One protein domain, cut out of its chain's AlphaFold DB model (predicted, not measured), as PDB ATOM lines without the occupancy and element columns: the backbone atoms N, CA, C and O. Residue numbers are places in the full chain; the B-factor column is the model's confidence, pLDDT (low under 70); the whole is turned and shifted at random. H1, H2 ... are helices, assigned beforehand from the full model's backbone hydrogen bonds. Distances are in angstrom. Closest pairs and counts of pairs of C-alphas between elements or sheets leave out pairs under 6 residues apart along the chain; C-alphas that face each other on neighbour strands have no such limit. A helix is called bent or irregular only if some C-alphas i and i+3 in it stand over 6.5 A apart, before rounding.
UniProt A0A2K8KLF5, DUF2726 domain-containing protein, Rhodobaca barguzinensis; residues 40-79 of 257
ATOM      1  N   THR A  40     290.863 264.673 307.936       65.94
ATOM      2  CA  THR A  40     289.866 264.688 306.849       65.94
ATOM      3  C   THR A  40     288.893 265.860 306.962       65.94
ATOM      4  O   THR A  40     288.561 266.462 305.943       65.94
ATOM      5  N   ILE A  41     288.486 266.241 308.179       70.75
ATOM      6  CA  ILE A  41     287.687 267.454 308.420       70.75
ATOM      7  C   ILE A  41     288.510 268.710 308.108       70.75
ATOM      8  O   ILE A  41     288.003 269.629 307.470       70.75
ATOM      9  N   PHE A  42     289.789 268.747 308.490       70.44
ATOM     10  CA  PHE A  42     290.661 269.876 308.177       70.44
ATOM     11  C   PHE A  42     290.866 270.024 306.667       70.44
ATOM     12  O   PHE A  42     290.731 271.124 306.141       70.44
ATOM     13  N   LEU A  43     291.105 268.923 305.944       67.56
ATOM     14  CA  LEU A  43     291.268 268.945 304.494       67.56
ATOM     15  C   LEU A  43     289.958 269.293 303.777       67.56
ATOM     16  O   LEU A  43     290.002 270.063 302.827       67.56
ATOM     17  N   SER A  44     288.796 268.802 304.231       67.50
ATOM     18  CA  SER A  44     287.504 269.142 303.612       67.50
ATOM     19  C   SER A  44     287.101 270.597 303.877       67.50
ATOM     20  O   SER A  44     286.659 271.276 302.950       67.50
ATOM     21  N   CYS A  45     287.343 271.126 305.082       64.69
ATOM     22  CA  CYS A  45     287.149 272.541 305.412       64.69
ATOM     23  C   CYS A  45     288.154 273.447 304.690       64.69
ATOM     24  O   CYS A  45     287.790 274.537 304.253       64.69
ATOM     25  N   PHE A  46     289.405 273.004 304.526       66.75
ATOM     26  CA  PHE A  46     290.422 273.738 303.778       66.75
ATOM     27  C   PHE A  46     290.104 273.742 302.281       66.75
ATOM     28  O   PHE A  46     290.139 274.801 301.677       66.75
ATOM     29  N   PHE A  47     289.693 272.619 301.681       61.53
ATOM     30  CA  PHE A  47     289.315 272.564 300.262       61.53
ATOM     31  C   PHE A  47     288.017 273.328 299.966       61.53
ATOM     32  O   PHE A  47     287.950 274.041 298.971       61.53
ATOM     33  N   THR A  48     286.995 273.243 300.826       63.25
ATOM     34  CA  THR A  48     285.738 273.996 300.632       63.25
ATOM     35  C   THR A  48     285.929 275.506 300.798       63.25
ATOM     36  O   THR A  48     285.363 276.268 300.015       63.25
ATOM     37  N   ASN A  49     286.791 275.955 301.719       59.00
ATOM     38  CA  ASN A  49     287.134 277.375 301.845       59.00
ATOM     39  C   ASN A  49     288.136 277.853 300.777       59.00
ATOM     40  O   ASN A  49     287.986 278.961 300.271       59.00
ATOM     41  N   LEU A  50     289.117 277.038 300.374       56.94
ATOM     42  CA  LEU A  50     290.131 277.398 299.371       56.94
ATOM     43  C   LEU A  50     289.561 277.409 297.943       56.94
ATOM     44  O   LEU A  50     289.897 278.292 297.158       56.94
ATOM     45  N   VAL A  51     288.657 276.480 297.608       57.06
ATOM     46  CA  VAL A  51     287.960 276.450 296.308       57.06
ATOM     47  C   VAL A  51     286.836 277.490 296.259       57.06
ATOM     48  O   VAL A  51     286.634 278.102 295.213       57.06
ATOM     49  N   GLY A  52     286.176 277.791 297.385       57.50
ATOM     50  CA  GLY A  52     285.266 278.942 297.507       57.50
ATOM     51  C   GLY A  52     285.973 280.305 297.408       57.50
ATOM     52  O   GLY A  52     285.347 281.306 297.061       57.50
ATOM     53  N   LEU A  53     287.289 280.337 297.662       54.84
ATOM     54  CA  LEU A  53     288.157 281.507 297.514       54.84
ATOM     55  C   LEU A  53     288.738 281.682 296.107       54.84
ATOM     56  O   LEU A  53     289.254 282.771 295.840       54.84
ATOM     57  N   ILE A  54     288.620 280.699 295.198       58.28
ATOM     58  CA  ILE A  54     288.772 280.959 293.759       58.28
ATOM     59  C   ILE A  54     287.583 281.831 293.381       58.28
ATOM     60  O   ILE A  54     286.514 281.352 293.006       58.28
ATOM     61  N   GLN A  55     287.777 283.133 293.595       65.25
ATOM     62  CA  GLN A  55     286.746 284.145 293.516       65.25
ATOM     63  C   GLN A  55     286.042 283.947 292.177       65.25
ATOM     64  O   GLN A  55     286.706 284.052 291.140       65.25
ATOM     65  N   PRO A  56     284.721 283.717 292.130       67.38
ATOM     66  CA  PRO A  56     284.024 283.680 290.849       67.38
ATOM     67  C   PRO A  56     284.203 285.015 290.099       67.38
ATOM     68  O   PRO A  56     283.990 285.097 288.894       67.38
ATOM     69  N   TRP A  57     284.695 286.046 290.798       75.06
ATOM     70  CA  TRP A  57     285.056 287.356 290.291       75.06
ATOM     71  C   TRP A  57     286.338 287.297 289.447       75.06
ATOM     72  O   TRP A  57     286.439 288.047 288.488       75.06
ATOM     73  N   LEU A  58     287.276 286.379 289.723       76.69
ATOM     74  CA  LEU A  58     288.446 286.112 288.870       76.69
ATOM     75  C   LEU A  58     288.037 285.426 287.563       76.69
ATOM     76  O   LEU A  58     288.509 285.804 286.491       76.69
ATOM     77  N   ILE A  59     287.115 284.461 287.632       73.75
ATOM     78  CA  ILE A  59     286.560 283.811 286.435       73.75
ATOM     79  C   ILE A  59     285.770 284.836 285.615       73.75
ATOM     80  O   ILE A  59     285.976 284.953 284.407       73.75
ATOM     81  N   ALA A  60     284.926 285.642 286.263       79.38
ATOM     82  CA  ALA A  60     284.200 286.730 285.615       79.38
ATOM     83  C   ALA A  60     285.152 287.769 284.994       79.38
ATOM     84  O   ALA A  60     284.944 288.175 283.851       79.38
ATOM     85  N   ALA A  61     286.235 288.136 285.691       84.00
ATOM     86  CA  ALA A  61     287.240 289.084 285.213       84.00
ATOM     87  C   ALA A  61     287.991 288.600 283.964       84.00
ATOM     88  O   ALA A  61     288.475 289.432 283.203       84.00
ATOM     89  N   LEU A  62     288.066 287.290 283.714       84.12
ATOM     90  CA  LEU A  62     288.703 286.732 282.514       84.12
ATOM     91  C   LEU A  62     287.701 286.420 281.393       84.12
ATOM     92  O   LEU A  62     287.980 286.675 280.219       84.12
ATOM     93  N   VAL A  63     286.519 285.900 281.730       86.06
ATOM     94  CA  VAL A  63     285.519 285.469 280.740       86.06
ATOM     95  C   VAL A  63     284.772 286.657 280.135       86.06
ATOM     96  O   VAL A  63     284.556 286.685 278.923       86.06
ATOM     97  N   ILE A  64     284.406 287.661 280.940       89.75
ATOM     98  CA  ILE A  64     283.632 288.815 280.460       89.75
ATOM     99  C   ILE A  64     284.402 289.601 279.384       89.75
ATOM    100  O   ILE A  64     283.819 289.848 278.325       89.75
ATOM    101  N   PRO A  65     285.698 289.941 279.553       89.56
ATOM    102  CA  PRO A  65     286.455 290.623 278.506       89.56
ATOM    103  C   PRO A  65     286.616 289.773 277.247       89.56
ATOM    104  O   PRO A  65     286.529 290.306 276.145       89.56
ATOM    105  N   LEU A  66     286.794 288.454 277.379       89.69
ATOM    106  CA  LEU A  66     286.917 287.551 276.230       89.69
ATOM    107  C   LEU A  66     285.621 287.500 275.402       89.69
ATOM    108  O   LEU A  66     285.654 287.581 274.169       89.69
ATOM    109  N   VAL A  67     284.468 287.417 276.071       91.81
ATOM    110  CA  VAL A  67     283.149 287.494 275.422       91.81
ATOM    111  C   VAL A  67     282.939 288.875 274.802       91.81
ATOM    112  O   VAL A  67     282.500 288.981 273.659       91.81
ATOM    113  N   LEU A  68     283.313 289.948 275.500       93.81
ATOM    114  CA  LEU A  68     283.191 291.305 274.980       93.81
ATOM    115  C   LEU A  68     284.053 291.504 273.724       93.81
ATOM    116  O   LEU A  68     283.555 292.011 272.723       93.81
ATOM    117  N   VAL A  69     285.311 291.053 273.730       93.25
ATOM    118  CA  VAL A  69     286.225 291.140 272.579       93.25
ATOM    119  C   VAL A  69     285.695 290.338 271.396       93.25
ATOM    120  O   VAL A  69     285.734 290.829 270.272       93.25
ATOM    121  N   THR A  70     285.156 289.139 271.620       88.50
ATOM    122  CA  THR A  70     284.573 288.331 270.535       88.50
ATOM    123  C   THR A  70     283.292 288.944 269.980       88.50
ATOM    124  O   THR A  70     283.128 288.996 268.761       88.50
ATOM    125  N   VAL A  71     282.412 289.481 270.827       93.56
ATOM    126  CA  VAL A  71     281.219 290.220 270.383       93.56
ATOM    127  C   VAL A  71     281.625 291.470 269.605       93.56
ATOM    128  O   VAL A  71     281.114 291.693 268.508       93.56
ATOM    129  N   ILE A  72     282.581 292.251 270.112       93.06
ATOM    130  CA  ILE A  72     283.118 293.431 269.429       93.06
ATOM    131  C   ILE A  72     283.742 293.029 268.090       93.06
ATOM    132  O   ILE A  72     283.404 293.636 267.080       93.06
ATOM    133  N   ASP A  73     284.574 291.988 268.024       89.12
ATOM    134  CA  ASP A  73     285.167 291.510 266.769       89.12
ATOM    135  C   ASP A  73     284.086 291.042 265.781       89.12
ATOM    136  O   ASP A  73     284.123 291.404 264.607       89.12
ATOM    137  N   VAL A  74     283.046 290.336 266.234       89.75
ATOM    138  CA  VAL A  74     281.899 289.949 265.391       89.75
ATOM    139  C   VAL A  74     281.150 291.177 264.866       89.75
ATOM    140  O   VAL A  74     280.820 291.236 263.677       89.75
ATOM    141  N   LEU A  75     280.899 292.177 265.710       90.75
ATOM    142  CA  LEU A  75     280.227 293.418 265.318       90.75
ATOM    143  C   LEU A  75     281.092 294.253 264.365       90.75
ATOM    144  O   LEU A  75     280.589 294.761 263.360       90.75
ATOM    145  N   LEU A  76     282.399 294.339 264.614       87.50
ATOM    146  CA  LEU A  76     283.363 295.020 263.753       87.50
ATOM    147  C   LEU A  76     283.530 294.290 262.418       87.50
ATOM    148  O   LEU A  76     283.565 294.947 261.379       87.50
ATOM    149  N   ARG A  77     283.545 292.951 262.398       81.00
ATOM    150  CA  ARG A  77     283.514 292.142 261.170       81.00
ATOM    151  C   ARG A  77     282.222 292.359 260.396       81.00
ATOM    152  O   ARG A  77     282.289 292.564 259.188       81.00
ATOM    153  N   ARG A  78     281.059 292.394 261.059       78.81
ATOM    154  CA  ARG A  78     279.768 292.724 260.422       78.81
ATOM    155  C   ARG A  78     279.777 294.136 259.831       78.81
ATOM    156  O   ARG A  78     279.374 294.309 258.683       78.81
ATOM    157  N   LYS A  79     280.292 295.131 260.561       72.00
ATOM    158  CA  LYS A  79     280.404 296.526 260.099       72.00
ATOM    159  C   LYS A  79     281.398 296.672 258.943       72.00
ATOM    160  O   LYS A  79     281.095 297.354 257.969       72.00
TER     161      LYS A  79
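Overview. This is residues 40 to 79 of the 257 residues of the protein "DUF2726 domain-containing protein" of Rhodobaca barguzinensis (UniProt A0A2K8KLF5). Two helices stand end to end in one long rod, the shorter H1 first and the longer H2 after it, with a short break between them and neither folding back on the other. The printed part has 40 residues with two named helices, H1 then H2, and no named strand; the class is all helix. It is extended, with a radius of gyration of the C-alphas of 17.7 A, and spans 57 by 12 by 6 A.

Along the chain. H1 is residues 40 to 52, 17.7 A long, from C-alpha 40 at (289.866, 264.688, 306.849). H2 is residues 56 to 79, 33.5 A long, from C-alpha 56 at (284.024, 283.680, 290.849) to C-alpha 79 at (280.404, 296.526, 260.099). H2 is neither bent nor irregular, but only just: C-alphas 62 and 65 are 6.0 A apart.

Arrangement. H1 and H2 are apart, joined by a tight link of 3 residues. Every O i to N i+4 pair is within hydrogen-bond range in H1, and 18 of 20 in H2.

Size, cuts and confidence. The C-alphas of Thr 40 and Lys 79, the two farthest apart, are 57.3 A apart. The printed part has no cut. Residues 40 to 79 stand free. Mean pLDDT of the printed part is 76.1; residue 40 and residues 43 to 56 are under 70.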